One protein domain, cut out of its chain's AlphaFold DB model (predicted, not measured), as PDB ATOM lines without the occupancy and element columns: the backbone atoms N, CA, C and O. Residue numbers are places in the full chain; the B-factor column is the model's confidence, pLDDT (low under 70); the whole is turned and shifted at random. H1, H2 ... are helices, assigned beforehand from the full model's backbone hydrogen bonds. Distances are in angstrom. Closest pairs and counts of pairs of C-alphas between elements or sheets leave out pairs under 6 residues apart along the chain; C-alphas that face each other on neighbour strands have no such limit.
ATOM      1  N   PRO A   2     -17.887 -12.309 183.548       88.06
ATOM      2  CA  PRO A   2     -17.124 -11.474 182.602       88.06
ATOM      3  C   PRO A   2     -15.971 -10.666 183.227       88.06
ATOM      4  O   PRO A   2     -14.972 -10.420 182.559       88.06
ATOM      5  N   ARG A   3     -16.094 -10.294 184.512       90.75
ATOM      6  CA  ARG A   3     -15.038  -9.614 185.286       90.75
ATOM      7  C   ARG A   3     -13.787 -10.487 185.436       90.75
ATOM      8  O   ARG A   3     -12.713 -10.052 185.054       90.75
ATOM      9  N   MET A   4     -13.957 -11.749 185.835       90.31
ATOM     10  CA  MET A   4     -12.845 -12.705 185.953       90.31
ATOM     11  C   MET A   4     -12.123 -12.924 184.618       90.31
ATOM     12  O   MET A   4     -10.901 -12.979 184.583       90.31
ATOM     13  N   LEU A   5     -12.865 -13.018 183.502       91.25
ATOM     14  CA  LEU A   5     -12.245 -13.116 182.174       91.25
ATOM     15  C   LEU A   5     -11.426 -11.864 181.840       91.25
ATOM     16  O   LEU A   5     -10.347 -11.982 181.275       91.25
ATOM     17  N   SER A   6     -11.927 -10.675 182.179       92.81
ATOM     18  CA  SER A   6     -11.209  -9.418 181.945       92.81
ATOM     19  C   SER A   6      -9.923  -9.333 182.762       92.81
ATOM     20  O   SER A   6      -8.899  -8.941 182.211       92.81
ATOM     21  N   GLU A   7      -9.954  -9.749 184.028       92.44
ATOM     22  CA  GLU A   7      -8.779  -9.773 184.904       92.44
ATOM     23  C   GLU A   7      -7.711 -10.745 184.389       92.44
ATOM     24  O   GLU A   7      -6.549 -10.367 184.252       92.44
ATOM     25  N   LEU A   8      -8.108 -11.970 184.024       91.44
ATOM     26  CA  LEU A   8      -7.184 -12.994 183.529       91.44
ATOM     27  C   LEU A   8      -6.607 -12.657 182.150       91.44
ATOM     28  O   LEU A   8      -5.417 -12.843 181.919       91.44
ATOM     29  N   LEU A   9      -7.431 -12.139 181.237       90.25
ATOM     30  CA  LEU A   9      -6.996 -11.784 179.881       90.25
ATOM     31  C   LEU A   9      -6.383 -10.375 179.795       90.25
ATOM     32  O   LEU A   9      -5.884  -9.999 178.733       90.25
ATOM     33  N   LYS A  10      -6.421  -9.597 180.890       88.50
ATOM     34  CA  LYS A  10      -6.038  -8.171 180.967       88.50
ATOM     35  C   LYS A  10      -6.735  -7.311 179.908       88.50
ATOM     36  O   LYS A  10      -6.149  -6.401 179.322       88.50
ATOM     37  N   GLU A  11      -8.004  -7.610 179.651       88.12
ATOM     38  CA  GLU A  11      -8.767  -6.988 178.572       88.12
ATOM     39  C   GLU A  11      -9.514  -5.738 179.058       88.12
ATOM     40  O   GLU A  11     -10.379  -5.850 179.933       88.12
ATOM     41  N   PRO A  12      -9.276  -4.552 178.459       87.69
ATOM     42  CA  PRO A  12      -9.924  -3.310 178.884       87.69
ATOM     43  C   PRO A  12     -11.411  -3.242 178.493       87.69
ATOM     44  O   PRO A  12     -12.178  -2.451 179.041       87.69
ATOM     45  N   LYS A  13     -11.861  -4.063 177.533       89.88
ATOM     46  CA  LYS A  13     -13.222  -4.016 176.968       89.88
ATOM     47  C   LYS A  13     -14.155  -5.047 177.607       89.88
ATOM     48  O   LYS A  13     -14.658  -5.954 176.944       89.88
ATOM     49  N   ILE A  14     -14.474  -4.852 178.885       92.38
ATOM     50  CA  ILE A  14     -15.342  -5.755 179.673       92.38
ATOM     51  C   ILE A  14     -16.731  -5.939 179.030       92.38
ATOM     52  O   ILE A  14     -17.292  -7.035 179.026       92.38
ATOM     53  N   ALA A  15     -17.283  -4.882 178.425       93.31
ATOM     54  CA  ALA A  15     -18.595  -4.922 177.775       93.31
ATOM     55  C   ALA A  15     -18.649  -5.842 176.538       93.31
ATOM     56  O   ALA A  15     -19.725  -6.322 176.172       93.31
ATOM     57  N   LEU A  16     -17.514  -6.071 175.870       93.12
ATOM     58  CA  LEU A  16     -17.411  -7.028 174.768       93.12
ATOM     59  C   LEU A  16     -17.423  -8.457 175.312       93.12
ATOM     60  O   LEU A  16     -18.255  -9.259 174.894       93.12
ATOM     61  N   LEU A  17     -16.601  -8.742 176.326       93.44
ATOM     62  CA  LEU A  17     -16.574 -10.046 177.001       93.44
ATOM     63  C   LEU A  17     -17.941 -10.429 177.579       93.44
ATOM     64  O   LEU A  17     -18.357 -11.580 177.483       93.44
ATOM     65  N   HIS A  18     -18.683  -9.461 178.118       94.56
ATOM     66  CA  HIS A  18     -20.043  -9.702 178.594       94.56
ATOM     67  C   HIS A  18     -20.966 -10.230 177.484       94.56
ATOM     68  O   HIS A  18     -21.795 -11.105 177.729       94.56
ATOM     69  N   ARG A  19     -20.831  -9.727 176.253       94.56
ATOM     70  CA  ARG A  19     -21.623 -10.202 175.111       94.56
ATOM     71  C   ARG A  19     -21.159 -11.543 174.590       94.56
ATOM     72  O   ARG A  19     -22.012 -12.364 174.282       94.56
ATOM     73  N   VAL A  20     -19.852 -11.789 174.572       93.81
ATOM     74  CA  VAL A  20     -19.307 -13.112 174.248       93.81
ATOM     75  C   VAL A  20     -19.916 -14.165 175.175       93.81
ATOM     76  O   VAL A  20     -20.531 -15.113 174.702       93.81
ATOM     77  N   VAL A  21     -19.857 -13.946 176.493       95.06
ATOM     78  CA  VAL A  21     -20.419 -14.885 177.478       95.06
ATOM     79  C   VAL A  21     -21.941 -15.003 177.349       95.06
ATOM     80  O   VAL A  21     -22.475 -16.094 177.531       95.06
ATOM     81  N   LYS A  22     -22.646 -13.912 177.019       95.19
ATOM     82  CA  LYS A  22     -24.106 -13.924 176.834       95.19
ATOM     83  C   LYS A  22     -24.540 -14.717 175.597       95.19
ATOM     84  O   LYS A  22     -25.538 -15.420 175.673       95.19
ATOM     85  N   ILE A  23     -23.835 -14.571 174.477       94.50
ATOM     86  CA  ILE A  23     -24.233 -15.147 173.185       94.50
ATOM     87  C   ILE A  23     -23.704 -16.580 173.037       94.50
ATOM     88  O   ILE A  23     -24.444 -17.472 172.644       94.50
ATOM     89  N   VAL A  24     -22.432 -16.806 173.364       93.56
ATOM     90  CA  VAL A  24     -21.766 -18.114 173.217       93.56
ATOM     91  C   VAL A  24     -22.030 -19.010 174.431       93.56
ATOM     92  O   VAL A  24     -22.016 -20.234 174.343       93.56
ATOM     93  N   GLY A  25     -22.287 -18.400 175.587       94.38
ATOM     94  CA  GLY A  25     -22.555 -19.097 176.833       94.38
ATOM     95  C   GLY A  25     -21.306 -19.304 177.704       94.38
ATOM     96  O   GLY A  25     -20.161 -19.244 177.237       94.38
ATOM     97  N   PRO A  26     -21.502 -19.571 179.009       94.25
ATOM     98  CA  PRO A  26     -20.412 -19.650 179.979       94.25
ATOM     99  C   PRO A  26     -19.539 -20.902 179.825       94.25
ATOM    100  O   PRO A  26     -18.342 -20.830 180.086       94.25
ATOM    101  N   LYS A  27     -20.105 -22.036 179.388       93.81
ATOM    102  CA  LYS A  27     -19.373 -23.311 179.250       93.81
ATOM    103  C   LYS A  27     -18.268 -23.213 178.195       93.81
ATOM    104  O   LYS A  27     -17.106 -23.480 178.484       93.81
ATOM    105  N   ILE A  28     -18.636 -22.757 177.000       93.88
ATOM    106  CA  ILE A  28     -17.703 -22.582 175.884       93.88
ATOM    107  C   ILE A  28     -16.692 -21.478 176.211       93.88
ATOM    108  O   ILE A  28     -15.501 -21.646 175.978       93.88
ATOM    109  N   SER A  29     -17.134 -20.383 176.838       94.25
ATOM    110  CA  SER A  29     -16.232 -19.303 177.266       94.25
ATOM    111  C   SER A  29     -15.134 -19.800 178.221       94.25
ATOM    112  O   SER A  29     -13.983 -19.385 178.110       94.25
ATOM    113  N   TRP A  30     -15.464 -20.719 179.134       93.38
ATOM    114  CA  TRP A  30     -14.488 -21.360 180.020       93.38
ATOM    115  C   TRP A  30     -13.536 -22.301 179.290       93.38
ATOM    116  O   TRP A  30     -12.347 -22.339 179.611       93.38
ATOM    117  N   GLN A  31     -14.043 -23.057 178.317       95.06
ATOM    118  CA  GLN A  31     -13.210 -23.919 177.488       95.06
ATOM    119  C   GLN A  31     -12.189 -23.092 176.697       95.06
ATOM    120  O   GLN A  31     -11.000 -23.391 176.752       95.06
ATOM    121  N   LEU A  32     -12.632 -22.004 176.063       94.25
ATOM    122  CA  LEU A  32     -11.765 -21.065 175.348       94.25
ATOM    123  C   LEU A  32     -10.699 -20.461 176.263       94.25
ATOM    124  O   LEU A  32      -9.534 -20.374 175.885       94.25
ATOM    125  N   LEU A  33     -11.072 -20.079 177.485       93.56
ATOM    126  CA  LEU A  33     -10.114 -19.569 178.463       93.56
ATOM    127  C   LEU A  33      -9.072 -20.634 178.842       93.56
ATOM    128  O   LEU A  33      -7.886 -20.330 178.917       93.56
ATOM    129  N   ARG A  34      -9.485 -21.893 179.028       94.50
ATOM    130  CA  ARG A  34      -8.561 -23.004 179.306       94.50
ATOM    131  C   ARG A  34      -7.600 -23.248 178.142       94.50
ATOM    132  O   ARG A  34      -6.417 -23.459 178.384       94.50
ATOM    133  N   GLU A  35      -8.099 -23.227 176.910       94.06
ATOM    134  CA  GLU A  35      -7.283 -23.353 175.696       94.06
ATOM    135  C   GLU A  35      -6.291 -22.184 175.583       94.06
ATOM    136  O   GLU A  35      -5.101 -22.408 175.378       94.06
ATOM    137  N   THR A  36      -6.743 -20.956 175.848       93.38
ATOM    138  CA  THR A  36      -5.898 -19.750 175.843       93.38
ATOM    139  C   THR A  36      -4.746 -19.864 176.845       93.38
ATOM    140  O   THR A  36      -3.597 -19.624 176.491       93.38
ATOM    141  N   LEU A  37      -5.034 -20.285 178.082       92.56
ATOM    142  CA  LEU A  37      -4.016 -20.444 179.127       92.56
ATOM    143  C   LEU A  37      -3.025 -21.576 178.831       92.56
ATOM    144  O   LEU A  37      -1.897 -21.531 179.314       92.56
ATOM    145  N   ARG A  38      -3.429 -22.601 178.073       93.62
ATOM    146  CA  ARG A  38      -2.506 -23.640 177.593       93.62
ATOM    147  C   ARG A  38      -1.559 -23.059 176.550       93.62
ATOM    148  O   ARG A  38      -0.355 -23.099 176.759       93.62
ATOM    149  N   LEU A  39      -2.101 -22.396 175.530       90.62
ATOM    150  CA  LEU A  39      -1.290 -21.765 174.489       90.62
ATOM    151  C   LEU A  39      -0.323 -20.724 175.052       90.62
ATOM    152  O   LEU A  39       0.802 -20.624 174.583       90.62
ATOM    153  N   GLU A  40      -0.724 -19.958 176.066       88.50
ATOM    154  CA  GLU A  40       0.161 -18.982 176.707       88.50
ATOM    155  C   GLU A  40       1.363 -19.643 177.400       88.50
ATOM    156  O   GLU A  40       2.483 -19.134 177.283       88.50
ATOM    157  N   LYS A  41       1.141 -20.793 178.059       89.00
ATOM    158  CA  LYS A  41       2.202 -21.618 178.661       89.00
ATOM    159  C   LYS A  41       3.117 -22.233 177.608       89.00
ATOM    160  O   LYS A  41       4.323 -22.257 177.815       89.00
ATOM    161  N   ASP A  42       2.557 -22.648 176.476       88.25
ATOM    162  CA  ASP A  42       3.284 -23.304 175.380       88.25
ATOM    163  C   ASP A  42       4.107 -22.324 174.514       88.25
ATOM    164  O   ASP A  42       4.706 -22.721 173.519       88.25
ATOM    165  N   GLY A  43       4.167 -21.035 174.874       80.75
ATOM    166  CA  GLY A  43       4.945 -20.023 174.143       80.75
ATOM    167  C   GLY A  43       4.102 -18.945 173.456       80.75
ATOM    168  O   GLY A  43       4.633 -17.950 172.962       80.75
ATOM    169  N   GLY A  44       2.777 -19.007 173.578       81.25
ATOM    170  CA  GLY A  44       1.824 -18.025 173.057       81.25
ATOM    171  C   GLY A  44       1.752 -18.001 171.531       81.25
ATOM    172  O   GLY A  44       2.436 -18.742 170.836       81.25
ATOM    173  N   GLN A  45       0.915 -17.115 170.998       82.12
ATOM    174  CA  GLN A  45       0.796 -16.916 169.553       82.12
ATOM    175  C   GLN A  45       1.642 -15.709 169.138       82.12
ATOM    176  O   GLN A  45       1.501 -14.629 169.716       82.12
ATOM    177  N   SER A  46       2.523 -15.855 168.153       80.06
ATOM    178  CA  SER A  46       3.218 -14.717 167.544       80.06
ATOM    179  C   SER A  46       2.262 -13.925 166.643       80.06
ATOM    180  O   SER A  46       1.232 -14.418 166.181       80.06
ATOM    181  N   VAL A  47       2.538 -12.636 166.456       73.12
ATOM    182  CA  VAL A  47       1.807 -11.812 165.488       73.12
ATOM    183  C   VAL A  47       2.467 -12.015 164.121       73.12
ATOM    184  O   VAL A  47       3.652 -11.730 163.978       73.12
ATOM    185  N   ASP A  48       1.713 -12.477 163.121       70.06
ATOM    186  CA  ASP A  48       2.235 -12.661 161.762       70.06
ATOM    187  C   ASP A  48       2.781 -11.341 161.195       70.06
ATOM    188  O   ASP A  48       2.042 -10.366 161.005       70.06
ATOM    189  N   ALA A  49       4.085 -11.309 160.920       62.12
ATOM    190  CA  ALA A  49       4.751 -10.142 160.347       62.12
ATOM    191  C   ALA A  49       4.408  -9.953 158.862       62.12
ATOM    192  O   ALA A  49       4.255  -8.823 158.411       62.12
ATOM    193  N   ALA A  50       4.203 -11.050 158.129       60.56
ATOM    194  CA  ALA A  50       3.951 -11.032 156.689       60.56
ATOM    195  C   ALA A  50       2.569 -10.470 156.302       60.56
ATOM    196  O   ALA A  50       2.406  -9.925 155.216       60.56
ATOM    197  N   ALA A  51       1.568 -10.580 157.182       60.22
ATOM    198  CA  ALA A  51       0.203 -10.129 156.896       60.22
ATOM    199  C   ALA A  51      -0.007  -8.619 157.116       60.22
ATOM    200  O   ALA A  51      -1.025  -8.065 156.699       60.22
ATOM    201  N   ASN A  52       0.928  -7.944 157.792       59.81
ATOM    202  CA  ASN A  52       0.835  -6.520 158.082       59.81
ATOM    203  C   ASN A  52       1.815  -5.758 157.189       59.81
ATOM    204  O   ASN A  52       3.014  -6.001 157.228       59.81
ATOM    205  N   SER A  53       1.329  -4.760 156.454       57.25
ATOM    206  CA  SER A  53       2.112  -3.892 155.555       57.25
ATOM    207  C   SER A  53       3.211  -3.049 156.234       57.25
ATOM    208  O   SER A  53       3.846  -2.222 155.587       57.25
ATOM    209  N   ARG A  54       3.441  -3.233 157.542       62.81
ATOM    210  CA  ARG A  54       4.483  -2.576 158.343       62.81
ATOM    211  C   ARG A  54       5.170  -3.593 159.264       62.81
ATOM    212  O   ARG A  54       4.828  -3.644 160.448       62.81
ATOM    213  N   PRO A  55       6.121  -4.388 158.746       63.44
ATOM    214  CA  PRO A  55       6.804  -5.431 159.517       63.44
ATOM    215  C   PRO A  55       7.638  -4.870 160.681       63.44
ATOM    216  O   PRO A  55       7.827  -5.545 161.686       63.44
ATOM    217  N   GLU A  56       8.064  -3.609 160.598       61.69
ATOM    218  CA  GLU A  56       8.943  -2.963 161.584       61.69
ATOM    219  C   GLU A  56       8.304  -2.811 162.974       61.69
ATOM    220  O   GLU A  56       8.978  -2.909 163.992       61.69
ATOM    221  N   LEU A  57       6.977  -2.646 163.045       61.56
ATOM    222  CA  LEU A  57       6.252  -2.496 164.317       61.56
ATOM    223  C   LEU A  57       6.086  -3.816 165.090       61.56
ATOM    224  O   LEU A  57       5.548  -3.819 166.203       61.56
ATOM    225  N   LEU A  58       6.486  -4.942 164.492       60.31
ATOM    226  CA  LEU A  58       6.384  -6.265 165.100       60.31
ATOM    227  C   LEU A  58       7.655  -6.708 165.813       60.31
ATOM    228  O   LEU A  58       7.606  -7.713 166.518       60.31
ATOM    229  N   PHE A  59       8.759  -5.985 165.669       59.69
ATOM    230  CA  PHE A  59       9.986  -6.312 166.372       59.69
ATOM    231  C   PHE A  59      10.029  -5.563 167.697       59.69
ATOM    232  O   PHE A  59       9.938  -4.338 167.749       59.69
ATOM    233  N   VAL A  60      10.124  -6.318 168.791       62.97
ATOM    234  CA  VAL A  60      10.516  -5.745 170.076       62.97
ATOM    235  C   VAL A  60      12.037  -5.744 170.082       62.97
ATOM    236  O   VAL A  60      12.650  -6.807 170.134       62.97
ATOM    237  N   LEU A  61      12.633  -4.559 169.959       58.09
ATOM    238  CA  LEU A  61      14.065  -4.382 170.165       58.09
ATOM    239  C   LEU A  61      14.325  -4.459 171.673       58.09
ATOM    240  O   LEU A  61      13.985  -3.537 172.410       58.09
ATOM    241  N   ASP A  62      14.860  -5.591 172.122       57.25
ATOM    242  CA  ASP A  62      15.385  -5.755 173.478       57.25
ATOM    243  C   ASP A  62      16.802  -5.162 173.485       57.25
ATOM    244  O   ASP A  62      17.671  -5.621 172.745       57.25
ATOM    245  N   GLU A  63      17.060  -4.139 174.301       62.84
ATOM    246  CA  GLU A  63      18.312  -3.354 174.266       62.84
ATOM    247  C   GLU A  63      19.590  -4.191 174.523       62.84
ATOM    248  O   GLU A  63      20.694  -3.750 174.207       62.84
ATOM    249  N   GLY A  64      19.458  -5.415 175.053       59.84
ATOM    250  CA  GLY A  64      20.569  -6.322 175.378       59.84
ATOM    251  C   GLY A  64      20.796  -7.504 174.424       59.84
ATOM    252  O   GLY A  64      21.774  -8.228 174.592       59.84
ATOM    253  N   SER A  65      19.933  -7.743 173.433       55.00
ATOM    254  CA  SER A  65      20.056  -8.884 172.515       55.00
ATOM    255  C   SER A  65      19.699  -8.431 171.103       55.00
ATOM    256  O   SER A  65      18.606  -7.934 170.862       55.00
ATOM    257  N   ARG A  66      20.621  -8.604 170.146       56.97
ATOM    258  CA  ARG A  66      20.410  -8.261 168.722       56.97
ATOM    259  C   ARG A  66      19.368  -9.162 168.035       56.97
ATOM    260  O   ARG A  66      19.170  -9.055 166.827       56.97
ATOM    261  N   ASP A  67      18.715 -10.038 168.792       57.69
ATOM    262  CA  ASP A  67      17.686 -10.940 168.311       57.69
ATOM    263  C   ASP A  67      16.344 -10.206 168.254       57.69
ATOM    264  O   ASP A  67      15.681  -9.960 169.265       57.69
ATOM    265  N   CYS A  68      15.917  -9.876 167.039       55.38
ATOM    266  CA  CYS A  68      14.608  -9.304 166.757       55.38
ATOM    267  C   CYS A  68      13.503 -10.341 167.032       55.38
ATOM    268  O   CYS A  68      13.078 -11.080 166.144       55.38
ATOM    269  N   LYS A  69      13.019 -10.417 168.274       60.06
ATOM    270  CA  LYS A  69      11.909 -11.308 168.639       60.06
ATOM    271  C   LYS A  69      10.592 -10.742 168.109       60.06
ATOM    272  O   LYS A  69      10.254  -9.579 168.345       60.06
ATOM    273  N   LEU A  70       9.821 -11.584 167.416       67.69
ATOM    274  CA  LEU A  70       8.467 -11.244 166.980       67.69
ATOM    275  C   LEU A  70       7.586 -10.935 168.195       67.69
ATOM    276  O   LEU A  70       7.525 -11.701 169.161       67.69
ATOM    277  N   ARG A  71       6.845  -9.830 168.122       71.62
ATOM    278  CA  ARG A  71       5.862  -9.428 169.122       71.62
ATOM    279  C   ARG A  71       4.871 -10.568 169.366       71.62
ATOM    280  O   ARG A  71       4.177 -11.019 168.452       71.62
ATOM    281  N   ARG A  72       4.755 -10.989 170.628       77.25
ATOM    282  CA  ARG A  72       3.753 -11.970 171.068       77.25
ATOM    283  C   ARG A  72       2.368 -11.317 171.144       77.25
ATOM    284  O   ARG A  72       2.227 -10.161 171.557       77.25
ATOM    285  N   ARG A  73       1.333 -12.053 170.734       82.50
ATOM    286  CA  ARG A  73      -0.072 -11.685 170.952       82.50
ATOM    287  C   ARG A  73      -0.342 -11.630 172.456       82.50
ATOM    288  O   ARG A  73       0.212 -12.406 173.229       82.50
ATOM    289  N   THR A  74      -1.213 -10.712 172.868       87.81
ATOM    290  CA  THR A  74      -1.725 -10.668 174.244       87.81
ATOM    291  C   THR A  74      -2.666 -11.847 174.496       87.81
ATOM    292  O   THR A  74      -3.291 -12.337 173.555       87.81
ATOM    293  N   ALA A  75      -2.817 -12.267 175.757       88.94
ATOM    294  CA  ALA A  75      -3.703 -13.372 176.138       88.94
ATOM    295  C   ALA A  75      -5.135 -13.188 175.606       88.94
ATOM    296  O   ALA A  75      -5.700 -14.099 175.001       88.94
ATOM    297  N   GLY A  76      -5.713 -11.990 175.731       90.38
ATOM    298  CA  GLY A  76      -7.032 -11.737 175.155       90.38
ATOM    299  C   GLY A  76      -7.045 -11.649 173.622       90.38
ATOM    300  O   GLY A  76      -8.023 -12.059 173.002       90.38
ATOM    301  N   GLY A  77      -5.938 -11.257 172.982       89.25
ATOM    302  CA  GLY A  77      -5.774 -11.379 171.531       89.25
ATOM    303  C   GLY A  77      -5.849 -12.834 171.059       89.25
ATOM    304  O   GLY A  77      -6.564 -13.122 170.105       89.25
ATOM    305  N   VAL A  78      -5.178 -13.748 171.767       91.06
ATOM    306  CA  VAL A  78      -5.252 -15.198 171.515       91.06
ATOM    307  C   VAL A  78      -6.674 -15.716 171.741       91.06
ATOM    308  O   VAL A  78      -7.213 -16.427 170.894       91.06
ATOM    309  N   PHE A  79      -7.326 -15.296 172.829       93.38
ATOM    310  CA  PHE A  79      -8.714 -15.666 173.123       93.38
ATOM    311  C   PHE A  79      -9.676 -15.288 171.987       93.38
ATOM    312  O   PHE A  79     -10.514 -16.098 171.594       93.38
ATOM    313  N   PHE A  80      -9.564 -14.079 171.428       92.56
ATOM    314  CA  PHE A  80     -10.427 -13.651 170.322       92.56
ATOM    315  C   PHE A  80     -10.109 -14.360 168.997       92.56
ATOM    316  O   PHE A  80     -11.025 -14.569 168.199       92.56
ATOM    317  N   THR A  81      -8.859 -14.778 168.771       92.00
ATOM    318  CA  THR A  81      -8.508 -15.652 167.641       92.00
ATOM    319  C   THR A  81      -9.201 -17.008 167.773       92.00
ATOM    320  O   THR A  81      -9.923 -17.409 166.863       92.00
ATOM    321  N   LEU A  82      -9.092 -17.657 168.938       92.50
ATOM    322  CA  LEU A  82      -9.767 -18.932 169.206       92.50
ATOM    323  C   LEU A  82     -11.291 -18.804 169.114       92.50
ATOM    324  O   LEU A  82     -11.967 -19.674 168.570       92.50
ATOM    325  N   LEU A  83     -11.848 -17.693 169.600       93.94
ATOM    326  CA  LEU A  83     -13.276 -17.418 169.494       93.94
ATOM    327  C   LEU A  83     -13.733 -17.396 168.029       93.94
ATOM    328  O   LEU A  83     -14.777 -17.959 167.715       93.94
ATOM    329  N   LYS A  84     -12.955 -16.775 167.135       93.56
ATOM    330  CA  LYS A  84     -13.259 -16.710 165.698       93.56
ATOM    331  C   LYS A  84     -13.253 -18.092 165.037       93.56
ATOM    332  O   LYS A  84     -14.014 -18.307 164.102       93.56
ATOM    333  N   GLU A  85     -12.405 -19.004 165.503       93.06
ATOM    334  CA  GLU A  85     -12.304 -20.365 164.967       93.06
ATOM    335  C   GLU A  85     -13.413 -21.287 165.488       93.06
ATOM    336  O   GLU A  85     -13.944 -22.102 164.738       93.06
ATOM    337  N   LYS A  86     -13.788 -21.164 166.768       92.62
ATOM    338  CA  LYS A  86     -14.793 -22.037 167.402       92.62
ATOM    339  C   LYS A  86     -16.235 -21.620 167.125       92.62
ATOM    340  O   LYS A  86     -17.142 -22.435 167.273       92.62
ATOM    341  N   VAL A  87     -16.469 -20.352 166.795       94.56
ATOM    342  CA  VAL A  87     -17.810 -19.772 166.666       94.56
ATOM    343  C   VAL A  87     -18.131 -19.483 165.201       94.56
ATOM    344  O   VAL A  87     -17.279 -19.031 164.441       94.56
ATOM    345  N   SER A  88     -19.384 -19.710 164.794       94.94
ATOM    346  CA  SER A  88     -19.827 -19.408 163.432       94.94
ATOM    347  C   SER A  88     -19.744 -17.905 163.124       94.94
ATOM    348  O   SER A  88     -19.859 -17.042 164.002       94.94
TER     349      SER A  88
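AT A GLANCE: This is residues 2 to 88 of the 191 residues of the protein "Phosphorylated adapter RNA export protein" of Hyaloperonospora arabidopsidis (strain Emoy2) (UniProt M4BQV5). Four helices make a loose body: H3, the longest, runs along one side, H5 crosses it, H1 runs on the other side, and H2 closes one end. From the opposite end a long arm of loop, holding the small H4, reaches out and folds back to H5; it makes the length. The printed part has 87 residues, with five named helices in the order H1 to H5 and no named strand: all helix. It is loose, with a radius of gyration of the C-alphas of 14.9 A, and elongated, spanning 45 by 25 by 23 A.

IN THESE COORDINATES: H3, residues 26 to 41, is 22.7 A long, from C-alpha 26 at (-20.412, -19.650, 179.979). H5 holds residues 75 to 86, 16.6 A, ending at (-14.793, -22.037, 167.402). H2 is residues 14 to 24, 15.4 A; H1 is residues 2 to 9, 10.5 A; H4 is residues 55 to 58, 5.7 A.

HOW THE PARTS SIT: H3 touches H5 at a steep tilt of 56 degrees, opposite ways; the closest C-alphas, of Thr 36 and Phe 79, are 5.7 A apart. H5, with residues 75 to 79 alone, only just touches H1, with 3 pairs of C-alphas within 8 A, the closest those of Leu 9 and Gly 76 at 4.7 A. H1 touches H2, closest at the C-alphas of Pro 2 and His 18, 5.3 A; at 71 degrees they are only just about perpendicular. H2 and H3 are close but not clearly touching, and H4 is apart from H3 and H5. Every O i to N i+4 pair is within hydrogen-bond range in H1, H3 and H5, 6 of 7 in H2; H4 is too short for one.

THE WHOLE: The C-alphas farthest apart, of Ile 23 and Gly 64, are 45.7 A apart. The printed part has no cut. The links H3 to H4 and H4 to H5 are long. Residues 49 to 70 have pLDDT under 70.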